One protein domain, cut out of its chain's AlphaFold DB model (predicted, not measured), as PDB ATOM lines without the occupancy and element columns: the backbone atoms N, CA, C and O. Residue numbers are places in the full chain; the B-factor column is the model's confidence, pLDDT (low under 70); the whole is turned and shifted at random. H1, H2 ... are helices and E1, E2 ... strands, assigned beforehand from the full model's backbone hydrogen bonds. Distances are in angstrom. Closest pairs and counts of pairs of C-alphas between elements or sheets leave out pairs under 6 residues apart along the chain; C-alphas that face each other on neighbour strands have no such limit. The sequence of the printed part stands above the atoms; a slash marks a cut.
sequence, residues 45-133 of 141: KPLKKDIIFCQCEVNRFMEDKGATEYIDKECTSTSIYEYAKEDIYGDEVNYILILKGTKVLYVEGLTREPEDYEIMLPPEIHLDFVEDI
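AT A GLANCE: This is residues 45 to 133 of the 141 residues of an uncharacterized protein of Methanobrevibacter gottschalkii (UniProt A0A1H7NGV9). The domain is a small, crossed sandwich: the long strand pair E1 and E4 lies partly face to face with a short sheet of E3, E6 and E5, and the strands of the one cross those of the other. A third strand pair, E2 and E7, lies to one side of this sandwich, and the short helix H1 sits near the end of E1. The printed part has 89 residues with seven named strands and one named helix, in the order E1, E2, E3, H1, E4, E5, E6, E7; its class is mostly strand, though under half of the residues are in named elements. The three-stranded sheet runs E3, E6, E5, and all three sheets are antiparallel. The whole is compact, with a radius of gyration of the C-alphas of 12.9 A and spans of 36 by 32 by 23 A.

IN THESE COORDINATES: E1, residues 51 to 57, begins at C-alpha 51 (108.576, 60.501, 107.795) and is 19.6 A long. E2 is residues 69 to 72, 10.0 A, and E3 residues 77 to 79, 7.2 A. H1 is residues 86 to 89, 5.3 A. E4, residues 92 to 98, is 18.8 A long and begins at C-alpha 92 (106.192, 74.608, 121.115). E5 is residues 103 to 106, 10.0 A, and E6 residues 118 to 120, 6.6 A. E7, residues 125 to 128, is 10.0 A long and ends at C-alpha 128 (94.772, 65.462, 112.628).

HOW THE PARTS SIT: E1 and E4 are antiparallel at 153 degrees, with N 53 and O 96 at 2.9 A, within hydrogen-bond range. Their sheet and the sheet E3, E6, E5 form a sandwich, two sheets face to face, 10.1 A centre to centre, with strands at 72 degrees. The closest C-alphas of E1 and E3 are those of Gln 55 and Thr 78, 4.9 A apart. E3 and E6 are antiparallel, with N 119 and O 78 at 2.8 A. E5 and E6 form a hairpin, with N 120 and O 105 at 2.8 A. Residues 45 to 46 pair antiparallel with residues 103 to 104 of E5. E2 and E7 are antiparallel at 161 degrees, with N 70 and O 127 at 2.8 A. E4 and E7 are near each other, with 5 pairs of C-alphas within 10 A. The closest C-alphas of E1 and H1 are those of Cys 56 and Tyr 89, 5.4 A apart. H1 is too short for an O i to N i+4 pair; its one O i to N i+3 pair is not within range.

THE WHOLE: The C-alphas farthest apart, those of Gly 66 and Gly 109, are 36.9 A apart. The printed part has no cut. The links E1 to E2 and E5 to E6 are long, 11 residues each. The mean pLDDT of the printed part is 85.5; residues 60 to 66 and residue 84 are under 70.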
ATOM      1  N   LYS A  45     107.934  66.780  95.263       95.19
ATOM      2  CA  LYS A  45     108.260  65.364  95.074       95.19
ATOM      3  C   LYS A  45     107.484  64.509  96.070       95.19
ATOM      4  O   LYS A  45     107.389  64.890  97.232       95.19
ATOM      5  N   PRO A  46     106.931  63.360  95.638       96.00
ATOM      6  CA  PRO A  46     106.285  62.442  96.558       96.00
ATOM      7  C   PRO A  46     107.324  61.804  97.483       96.00
ATOM      8  O   PRO A  46     108.389  61.364  97.033       96.00
ATOM      9  N   LEU A  47     106.989  61.711  98.764       95.50
ATOM     10  CA  LEU A  47     107.790  60.984  99.737       95.50
ATOM     11  C   LEU A  47     107.850  59.493  99.398       95.50
ATOM     12  O   LEU A  47     106.860  58.877  98.999       95.50
ATOM     13  N   LYS A  48     109.030  58.893  99.578       96.50
ATOM     14  CA  LYS A  48     109.263  57.463  99.302       96.50
ATOM     15  C   LYS A  48     108.875  56.548 100.466       96.50
ATOM     16  O   LYS A  48     108.681  55.352 100.250       96.50
ATOM     17  N   LYS A  49     108.771  57.106 101.671       96.69
ATOM     18  CA  LYS A  49     108.423  56.445 102.931       96.69
ATOM     19  C   LYS A  49     107.742  57.453 103.852       96.69
ATOM     20  O   LYS A  49     107.873  58.653 103.608       96.69
ATOM     21  N   ASP A  50     107.085  56.952 104.885       97.19
ATOM     22  CA  ASP A  50     106.571  57.785 105.968       97.19
ATOM     23  C   ASP A  50     107.746  58.453 106.695       97.19
ATOM     24  O   ASP A  50     108.834  57.869 106.820       97.19
ATOM     25  N   ILE A  51     107.553  59.695 107.123       95.81
ATOM     26  CA  ILE A  51     108.576  60.501 107.795       95.81
ATOM     27  C   ILE A  51     107.916  61.445 108.795       95.81
ATOM     28  O   ILE A  51     106.779  61.860 108.595       95.81
ATOM     29  N   ILE A  52     108.636  61.775 109.861       94.12
ATOM     30  CA  ILE A  52     108.223  62.799 110.817       94.12
ATOM     31  C   ILE A  52     108.943  64.091 110.452       94.12
ATOM     32  O   ILE A  52     110.160  64.076 110.253       94.12
ATOM     33  N   PHE A  53     108.188  65.179 110.364       93.88
ATOM     34  CA  PHE A  53     108.732  66.530 110.318       93.88
ATOM     35  C   PHE A  53     108.439  67.264 111.617       93.88
ATOM     36  O   PHE A  53     107.454  66.975 112.292       93.88
ATOM     37  N   CYS A  54     109.293  68.224 111.937       92.12
ATOM     38  CA  CYS A  54     109.159  69.079 113.099       92.12
ATOM     39  C   CYS A  54     108.689  70.470 112.667       92.12
ATOM     40  O   CYS A  54     109.098  70.978 111.618       92.12
ATOM     41  N   GLN A  55     107.858  71.097 113.490       90.25
ATOM     42  CA  GLN A  55     107.442  72.486 113.333       90.25
ATOM     43  C   GLN A  55     107.446  73.152 114.707       90.25
ATOM     44  O   GLN A  55     106.812  72.650 115.630       90.25
ATOM     45  N   CYS A  56     108.158  74.269 114.832       87.81
ATOM     46  CA  CYS A  56     108.112  75.097 116.033       87.81
ATOM     47  C   CYS A  56     107.056  76.193 115.856       87.81
ATOM     48  O   CYS A  56     106.963  76.791 114.780       87.81
ATOM     49  N   GLU A  57     106.263  76.439 116.893       84.00
ATOM     50  CA  GLU A  57     105.254  77.491 116.920       84.00
ATOM     51  C   GLU A  57     105.333  78.294 118.224       84.00
ATOM     52  O   GLU A  57     105.730  77.793 119.269       84.00
ATOM     53  N   VAL A  58     104.921  79.562 118.172       80.19
ATOM     54  CA  VAL A  58     104.874  80.435 119.361       80.19
ATOM     55  C   VAL A  58     103.667  80.119 120.254       80.19
ATOM     56  O   VAL A  58     103.684  80.436 121.433       80.19
ATOM     57  N   ASN A  59     102.594  79.546 119.702       74.62
ATOM     58  CA  ASN A  59     101.433  79.090 120.473       74.62
ATOM     59  C   ASN A  59     100.858  77.832 119.817       74.62
ATOM     60  O   ASN A  59     100.724  77.811 118.590       74.62
ATOM     61  N   ARG A  60     100.452  76.837 120.618       68.06
ATOM     62  CA  ARG A  60      99.845  75.592 120.122       68.06
ATOM     63  C   ARG A  60      98.517  75.892 119.432       68.06
ATOM     64  O   ARG A  60      97.526  76.213 120.085       68.06
ATOM     65  N   PHE A  61      98.444  75.740 118.110       65.00
ATOM     66  CA  PHE A  61      97.177  75.972 117.409       65.00
ATOM     67  C   PHE A  61      96.085  74.956 117.797       65.00
ATOM     68  O   PHE A  61      94.922  75.340 117.960       65.00
ATOM     69  N   MET A  62      96.441  73.671 117.925       67.06
ATOM     70  CA  MET A  62      95.468  72.584 118.118       67.06
ATOM     71  C   MET A  62      95.062  72.372 119.585       67.06
ATOM     72  O   MET A  62      93.878  72.187 119.873       67.06
ATOM     73  N   GLU A  63      95.991  72.488 120.534       59.44
ATOM     74  CA  GLU A  63      95.692  72.204 121.943       59.44
ATOM     75  C   GLU A  63      94.944  73.331 122.664       59.44
ATOM     76  O   GLU A  63      93.977  73.055 123.377       59.44
ATOM     77  N   ASP A  64      95.285  74.599 122.414       56.53
ATOM     78  CA  ASP A  64      94.689  75.734 123.140       56.53
ATOM     79  C   ASP A  64      93.183  75.911 122.877       56.53
ATOM     80  O   ASP A  64      92.488  76.628 123.600       56.53
ATOM     81  N   LYS A  65      92.651  75.279 121.824       58.50
ATOM     82  CA  LYS A  65      91.256  75.443 121.383       58.50
ATOM     83  C   LYS A  65      90.439  74.155 121.402       58.50
ATOM     84  O   LYS A  65      89.279  74.189 120.989       58.50
ATOM     85  N   GLY A  66      91.017  73.038 121.851       66.75
ATOM     86  CA  GLY A  66      90.378  71.721 121.760       66.75
ATOM     87  C   GLY A  66      90.088  71.298 120.315       66.75
ATOM     88  O   GLY A  66      89.128  70.570 120.066       66.75
ATOM     89  N   ALA A  67      90.872  71.805 119.359       74.12
ATOM     90  CA  ALA A  67      90.733  71.472 117.951       74.12
ATOM     91  C   ALA A  67      91.472  70.159 117.677       74.12
ATOM     92  O   ALA A  67      92.660  70.039 117.947       74.12
ATOM     93  N   THR A  68      90.765  69.178 117.125       82.88
ATOM     94  CA  THR A  68      91.347  67.876 116.765       82.88
ATOM     95  C   THR A  68      91.819  67.816 115.318       82.88
ATOM     96  O   THR A  68      92.437  66.838 114.918       82.88
ATOM     97  N   GLU A  69      91.508  68.845 114.534       86.25
ATOM     98  CA  GLU A  69      91.799  68.925 113.109       86.25
ATOM     99  C   GLU A  69      92.286  70.332 112.762       86.25
ATOM    100  O   GLU A  69      91.760  71.339 113.256       86.25
ATOM    101  N   TYR A  70      93.256  70.404 111.858       85.06
ATOM    102  CA  TYR A  70      93.787  71.640 111.309       85.06
ATOM    103  C   TYR A  70      93.907  71.526 109.792       85.06
ATOM    104  O   TYR A  70      94.497  70.588 109.266       85.06
ATOM    105  N   ILE A  71      93.333  72.498 109.082       88.00
ATOM    106  CA  ILE A  71      93.496  72.631 107.634       88.00
ATOM    107  C   ILE A  71      94.270  73.914 107.377       88.00
ATOM    108  O   ILE A  71      93.726  75.015 107.537       88.00
ATOM    109  N   ASP A  72      95.518  73.773 106.942       85.50
ATOM    110  CA  ASP A  72      96.290  74.909 106.461       85.50
ATOM    111  C   ASP A  72      95.889  75.198 105.015       85.50
ATOM    112  O   ASP A  72      96.190  74.445 104.090       85.50
ATOM    113  N   LYS A  73      95.160  76.297 104.809       83.00
ATOM    114  CA  LYS A  73      94.777  76.756 103.464       83.00
ATOM    115  C   LYS A  73      95.981  77.274 102.679       83.00
ATOM    116  O   LYS A  73      95.928  77.378 101.455       83.00
ATOM    117  N   GLU A  74      97.051  77.627 103.383       84.56
ATOM    118  CA  GLU A  74      98.310  78.064 102.815       84.56
ATOM    119  C   GLU A  74      99.341  76.928 102.895       84.56
ATOM    120  O   GLU A  74      98.977  75.766 102.959       84.56
ATOM    121  N   CYS A  75     100.635  77.225 102.784       87.69
ATOM    122  CA  CYS A  75     101.650  76.178 102.893       87.69
ATOM    123  C   CYS A  75     102.150  76.091 104.332       87.69
ATOM    124  O   CYS A  75     102.567  77.115 104.873       87.69
ATOM    125  N   THR A  76     102.251  74.880 104.871       89.75
ATOM    126  CA  THR A  76     102.852  74.660 106.190       89.75
ATOM    127  C   THR A  76     104.364  74.506 106.052       89.75
ATOM    128  O   THR A  76     104.841  73.639 105.312       89.75
ATOM    129  N   SER A  77     105.118  75.363 106.740       90.25
ATOM    130  CA  SER A  77     106.577  75.254 106.837       90.25
ATOM    131  C   SER A  77     106.944  74.269 107.941       90.25
ATOM    132  O   SER A  77     106.420  74.339 109.051       90.25
ATOM    133  N   THR A  78     107.813  73.322 107.613       92.69
ATOM    134  CA  THR A  78     108.258  72.251 108.505       92.69
ATOM    135  C   THR A  78     109.729  71.946 108.261       92.69
ATOM    136  O   THR A  78     110.367  72.511 107.374       92.69
ATOM    137  N   SER A  79     110.273  71.018 109.032       92.56
ATOM    138  CA  SER A  79     111.683  70.683 109.014       92.56
ATOM    139  C   SER A  79     111.925  69.182 109.195       92.56
ATOM    140  O   SER A  79     111.189  68.512 109.911       92.56
ATOM    141  N   ILE A  80     113.001  68.647 108.608       90.75
ATOM    142  CA  ILE A  80     113.487  67.284 108.910       90.75
ATOM    143  C   ILE A  80     114.298  67.180 110.204       90.75
ATOM    144  O   ILE A  80     114.643  66.076 110.619       90.75
ATOM    145  N   TYR A  81     114.663  68.312 110.792       86.88
ATOM    146  CA  TYR A  81     115.489  68.381 111.982       86.88
ATOM    147  C   TYR A  81     114.811  69.238 113.051       86.88
ATOM    148  O   TYR A  81     114.232  70.294 112.793       86.88
ATOM    149  N   GLU A  82     114.895  68.758 114.280       84.88
ATOM    150  CA  GLU A  82     114.390  69.438 115.460       84.88
ATOM    151  C   GLU A  82     115.417  70.484 115.915       84.88
ATOM    152  O   GLU A  82     116.373  70.172 116.625       84.88
ATOM    153  N   TYR A  83     115.280  71.727 115.446       73.44
ATOM    154  CA  TYR A  83     116.071  72.845 115.969       73.44
ATOM    155  C   TYR A  83     115.255  73.605 117.001       73.44
ATOM    156  O   TYR A  83     114.257  74.234 116.659       73.44
ATOM    157  N   ALA A  84     115.753  73.656 118.231       61.81
ATOM    158  CA  ALA A  84     115.286  74.586 119.247       61.81
ATOM    159  C   ALA A  84     115.895  75.981 118.990       61.81
ATOM    160  O   ALA A  84     116.779  76.436 119.714       61.81
ATOM    161  N   LYS A  85     115.475  76.663 117.911       76.06
ATOM    162  CA  LYS A  85     115.667  78.123 117.781       76.06
ATOM    163  C   LYS A  85     114.461  78.822 118.412       76.06
ATOM    164  O   LYS A  85     113.739  79.551 117.733       76.06
ATOM    165  N   GLU A  86     114.234  78.556 119.698       78.44
ATOM    166  CA  GLU A  86     113.038  78.985 120.441       78.44
ATOM    167  C   GLU A  86     112.825  80.503 120.345       78.44
ATOM    168  O   GLU A  86     111.718  80.958 120.068       78.44
ATOM    169  N   ASP A  87     113.910  81.284 120.418       81.62
ATOM    170  CA  ASP A  87     113.892  82.748 120.273       81.62
ATOM    171  C   ASP A  87     113.335  83.245 118.923       81.62
ATOM    172  O   ASP A  87     112.935  84.406 118.803       81.62
ATOM    173  N   ILE A  88     113.348  82.401 117.886       81.31
ATOM    174  CA  ILE A  88     112.908  82.747 116.527       81.31
ATOM    175  C   ILE A  88     111.546  82.121 116.216       81.31
ATOM    176  O   ILE A  88     110.687  82.793 115.640       81.31
ATOM    177  N   TYR A  89     111.358  80.847 116.565       83.19
ATOM    178  CA  TYR A  89     110.229  80.039 116.097       83.19
ATOM    179  C   TYR A  89     109.220  79.661 117.188       83.19
ATOM    180  O   TYR A  89     108.123  79.220 116.852       83.19
ATOM    181  N   GLY A  90     109.543  79.903 118.459       84.25
ATOM    182  CA  GLY A  90     108.742  79.479 119.605       84.25
ATOM    183  C   GLY A  90     109.238  78.176 120.227       84.25
ATOM    184  O   GLY A  90     110.055  77.459 119.648       84.25
ATOM    185  N   ASP A  91     108.765  77.915 121.437       84.56
ATOM    186  CA  ASP A  91     109.127  76.786 122.296       84.56
ATOM    187  C   ASP A  91     108.213  75.566 122.116       84.56
ATOM    188  O   ASP A  91     108.518  74.480 122.614       84.56
ATOM    189  N   GLU A  92     107.121  75.704 121.360       84.06
ATOM    190  CA  GLU A  92     106.192  74.608 121.115       84.06
ATOM    191  C   GLU A  92     106.595  73.793 119.891       84.06
ATOM    192  O   GLU A  92     106.522  74.262 118.755       84.06
ATOM    193  N   VAL A  93     106.997  72.542 120.123       86.69
ATOM    194  CA  VAL A  93     107.456  71.623 119.076       86.69
ATOM    195  C   VAL A  93     106.348  70.643 118.700       86.69
ATOM    196  O   VAL A  93     105.956  69.784 119.490       86.69
ATOM    197  N   ASN A  94     105.901  70.722 117.450       87.50
ATOM    198  CA  ASN A  94     104.976  69.777 116.840       87.50
ATOM    199  C   ASN A  94     105.741  68.732 116.022       87.50
ATOM    200  O   ASN A  94     106.595  69.076 115.203       87.50
ATOM    201  N   TYR A  95     105.372  67.461 116.187       90.88
ATOM    202  CA  TYR A  95     105.852  66.355 115.359       90.88
ATOM    203  C   TYR A  95     104.733  65.896 114.436       90.88
ATOM    204  O   TYR A  95     103.688  65.428 114.885       90.88
ATOM    205  N   ILE A  96     104.959  66.008 113.133       91.88
ATOM    206  CA  ILE A  96     103.944  65.770 112.114       91.88
ATOM    207  C   ILE A  96     104.348  64.541 111.306       91.88
ATOM    208  O   ILE A  96     105.336  64.561 110.568       91.88
ATOM    209  N   LEU A  97     103.583  63.456 111.441       94.06
ATOM    210  CA  LEU A  97     103.754  62.263 110.617       94.06
ATOM    211  C   LEU A  97     103.202  62.526 109.213       94.06
ATOM    212  O   LEU A  97     101.996  62.655 109.019       94.06
ATOM    213  N   ILE A  98     104.081  62.531 108.217       94.88
ATOM    214  CA  ILE A  98     103.705  62.657 106.814       94.88
ATOM    215  C   ILE A  98     103.827  61.302 106.129       94.88
ATOM    216  O   ILE A  98     104.898  60.689 106.072       94.88
ATOM    217  N   LEU A  99     102.712  60.854 105.562       95.25
ATOM    218  CA  LEU A  99     102.624  59.571 104.882       95.25
ATOM    219  C   LEU A  99     103.389  59.561 103.552       95.25
ATOM    220  O   LEU A  99     103.489  60.554 102.821       95.25
ATOM    221  N   LYS A 100     103.888  58.379 103.199       96.88
ATOM    222  CA  LYS A 100     104.445  58.059 101.889       96.88
ATOM    223  C   LYS A 100     103.484  58.494 100.783       96.88
ATOM    224  O   LYS A 100     102.288  58.229 100.823       96.88
ATOM    225  N   GLY A 101     104.041  59.077  99.724       96.00
ATOM    226  CA  GLY A 101     103.280  59.551  98.571       96.00
ATOM    227  C   GLY A 101     102.848  61.013  98.669       96.00
ATOM    228  O   GLY A 101     102.638  61.625  97.618       96.00
ATOM    229  N   THR A 102     102.813  61.606  99.868       94.06
ATOM    230  CA  THR A 102     102.578  63.047 100.030       94.06
ATOM    231  C   THR A 102     103.647  63.835  99.286       94.06
ATOM    232  O   THR A 102     104.844  63.548  99.392       94.06
ATOM    233  N   LYS A 103     103.214  64.805  98.478       94.31
ATOM    234  CA  LYS A 103     104.116  65.673  97.721       94.31
ATOM    235  C   LYS A 103     104.597  66.805  98.611       94.31
ATOM    236  O   LYS A 103     103.780  67.569  99.103       94.31
ATOM    237  N   VAL A 104     105.910  66.937  98.733       94.56
ATOM    238  CA  VAL A 104     106.550  67.963  99.558       94.56
ATOM    239  C   VAL A 104     107.576  68.737  98.740       94.56
ATOM    240  O   VAL A 104     108.089  68.230  97.734       94.56
ATOM    241  N   LEU A 105     107.870  69.966  99.149       94.25
ATOM    242  CA  LEU A 105     108.895  70.797  98.528       94.25
ATOM    243  C   LEU A 105     110.044  70.994  99.518       94.25
ATOM    244  O   LEU A 105     109.879  71.671 100.523       94.25
ATOM    245  N   TYR A 106     111.203  70.417  99.217       91.31
ATOM    246  CA  TYR A 106     112.428  70.684  99.965       91.31
ATOM    247  C   TYR A 106     113.096  71.943  99.413       91.31
ATOM    248  O   TYR A 106     113.320  72.021  98.200       91.31
ATOM    249  N   VAL A 107     113.360  72.928 100.272       88.75
ATOM    250  CA  VAL A 107     113.763  74.287  99.859       88.75
ATOM    251  C   VAL A 107     115.140  74.711 100.380       88.75
ATOM    252  O   VAL A 107     115.456  75.899 100.403       88.75
ATOM    253  N   GLU A 108     115.997  73.752 100.735       81.69
ATOM    254  CA  GLU A 108     117.390  74.015 101.115       81.69
ATOM    255  C   GLU A 108     118.113  74.893 100.074       81.69
ATOM    256  O   GLU A 108     118.020  74.681  98.861       81.69
ATOM    257  N   GLY A 109     118.814  75.923 100.558       76.56
ATOM    258  CA  GLY A 109     119.556  76.874  99.726       76.56
ATOM    259  C   GLY A 109     118.702  77.927  99.007       76.56
ATOM    260  O   GLY A 109     119.260  78.822  98.374       76.56
ATOM    261  N   LEU A 110     117.368  77.856  99.103       79.00
ATOM    262  CA  LEU A 110     116.451  78.910  98.641       79.00
ATOM    263  C   LEU A 110     115.979  79.814  99.783       79.00
ATOM    264  O   LEU A 110     115.482  80.916  99.544       79.00
ATOM    265  N   THR A 111     116.105  79.333 101.014       76.56
ATOM    266  CA  THR A 111     115.660  80.012 102.225       76.56
ATOM    267  C   THR A 111     116.782  80.876 102.785       76.56
ATOM    268  O   THR A 111     117.953  80.745 102.422       76.56
ATOM    269  N   ARG A 112     116.420  81.806 103.670       75.62
ATOM    270  CA  ARG A 112     117.400  82.653 104.365       75.62
ATOM    271  C   ARG A 112     118.288  81.866 105.319       75.62
ATOM    272  O   ARG A 112     119.428  82.260 105.526       75.62
ATOM    273  N   GLU A 113     117.755  80.770 105.840       82.19
ATOM    274  CA  GLU A 113     118.387  79.891 106.812       82.19
ATOM    275  C   GLU A 113     118.494  78.481 106.192       82.19
ATOM    276  O   GLU A 113     117.627  77.637 106.412       82.19
ATOM    277  N   PRO A 114     119.509  78.197 105.352       82.12
ATOM    278  CA  PRO A 114     119.649  76.890 104.702       82.12
ATOM    279  C   PRO A 114     119.806  75.733 105.695       82.12
ATOM    280  O   PRO A 114     119.406  74.609 105.405       82.12
ATOM    281  N   GLU A 115     120.356  76.028 106.873       85.00
ATOM    282  CA  GLU A 115     120.545  75.079 107.974       85.00
ATOM    283  C   GLU A 115     119.230  74.670 108.652       85.00
ATOM    284  O   GLU A 115     119.237  73.768 109.483       85.00
ATOM    285  N   ASP A 116     118.106  75.290 108.271       85.69
ATOM    286  CA  ASP A 116     116.772  74.924 108.758       85.69
ATOM    287  C   ASP A 116     116.139  73.785 107.947       85.69
ATOM    288  O   ASP A 116     114.979  73.444 108.192       85.69
ATOM    289  N   TYR A 117     116.877  73.198 106.989       89.94
ATOM    290  CA  TYR A 117     116.490  72.045 106.157       89.94
ATOM    291  C   TYR A 117     114.983  72.017 105.833       89.94
ATOM    292  O   TYR A 117     114.301  70.997 105.992       89.94
ATOM    293  N   GLU A 118     114.471  73.175 105.413       91.88
ATOM    294  CA  GLU A 118     113.041  73.459 105.401       91.88
ATOM    295  C   GLU A 118     112.322  72.620 104.338       91.88
ATOM    296  O   GLU A 118     112.760  72.477 103.185       91.88
ATOM    297  N   ILE A 119     111.183  72.065 104.742       93.19
ATOM    298  CA  ILE A 119     110.233  71.363 103.895       93.19
ATOM    299  C   ILE A 119     108.894  72.082 103.963       93.19
ATOM    300  O   ILE A 119     108.282  72.207 105.019       93.19
ATOM    301  N   MET A 120     108.393  72.466 102.795       93.62
ATOM    302  CA  MET A 120     107.057  73.018 102.656       93.62
ATOM    303  C   MET A 120     106.060  71.908 102.323       93.62
ATOM    304  O   MET A 120     106.212  71.180 101.328       93.62
ATOM    305  N   LEU A 121     105.013  71.816 103.136       93.06
ATOM    306  CA  LEU A 121     103.823  71.023 102.867       93.06
ATOM    307  C   LEU A 121     102.877  71.799 101.933       93.06
ATOM    308  O   LEU A 121     102.904  73.035 101.901       93.06
ATOM    309  N   PRO A 122     102.100  71.092 101.096       89.62
ATOM    310  CA  PRO A 122     101.254  71.729 100.100       89.62
ATOM    311  C   PRO A 122     100.084  72.485 100.741       89.62
ATOM    312  O   PRO A 122      99.679  72.149 101.853       89.62
ATOM    313  N   PRO A 123      99.498  73.446 100.006       87.38
ATOM    314  CA  PRO A 123      98.218  74.035 100.361       87.38
ATOM    315  C   PRO A 123      97.117  73.015 100.596       87.38
ATOM    316  O   PRO A 123      97.083  71.980  99.928       87.38
ATOM    317  N   GLU A 124      96.207  73.371 101.500       88.56
ATOM    318  CA  GLU A 124      95.048  72.570 101.900       88.56
ATOM    319  C   GLU A 124      95.431  71.244 102.566       88.56
ATOM    320  O   GLU A 124      94.672  70.273 102.514       88.56
ATOM    321  N   ILE A 125      96.609  71.183 103.199       89.50
ATOM    322  CA  ILE A 125      96.970  70.009 103.982       89.50
ATOM    323  C   ILE A 125      96.064  69.908 105.206       89.50
ATOM    324  O   ILE A 125      95.830  70.882 105.922       89.50
ATOM    325  N   HIS A 126      95.548  68.703 105.418       91.50
ATOM    326  CA  HIS A 126      94.736  68.356 106.570       91.50
ATOM    327  C   HIS A 126      95.601  67.569 107.550       91.50
ATOM    328  O   HIS A 126      96.232  66.580 107.170       91.50
ATOM    329  N   LEU A 127      95.681  68.072 108.776       90.12
ATOM    330  CA  LEU A 127      96.439  67.503 109.877       90.12
ATOM    331  C   LEU A 127      95.472  67.168 111.009       90.12
ATOM    332  O   LEU A 127      94.700  68.025 111.441       90.12
ATOM    333  N   ASP A 128      95.558  65.938 111.498       90.38
ATOM    334  CA  ASP A 128      94.772  65.462 112.628       90.38
ATOM    335  C   ASP A 128      95.655  65.402 113.873       90.38
ATOM    336  O   ASP A 128      96.791  64.916 113.833       90.38
ATOM    337  N   PHE A 129      95.125  65.876 114.996       88.06
ATOM    338  CA  PHE A 129      95.779  65.734 116.286       88.06
ATOM    339  C   PHE A 129      95.754  64.268 116.729       88.06
ATOM    340  O   PHE A 129      94.703  63.626 116.750       88.06
ATOM    341  N   VAL A 130      96.921  63.744 117.112       87.38
ATOM    342  CA  VAL A 130      97.078  62.349 117.549       87.38
ATOM    343  C   VAL A 130      97.209  62.266 119.067       87.38
ATOM    344  O   VAL A 130      96.369  61.654 119.726       87.38
ATOM    345  N   GLU A 131      98.262  62.859 119.629       85.56
ATOM    346  CA  GLU A 131      98.492  62.915 121.071       85.56
ATOM    347  C   GLU A 131      99.384  64.102 121.456       85.56
ATOM    348  O   GLU A 131     100.239  64.519 120.676       85.56
ATOM    349  N   ASP A 132      99.217  64.588 122.688       81.94
ATOM    350  CA  ASP A 132     100.160  65.501 123.335       81.94
ATOM    351  C   ASP A 132     101.209  64.663 124.078       81.94
ATOM    352  O   ASP A 132     100.903  63.898 125.000       81.94
ATOM    353  N   ILE A 133     102.463  64.784 123.650       78.25
ATOM    354  CA  ILE A 133     103.599  64.094 124.270       78.25
ATOM    355  C   ILE A 133     104.296  64.942 125.345       78.25
ATOM    356  O   ILE A 133     105.076  64.402 126.131       78.25
TER     357      ILE A 133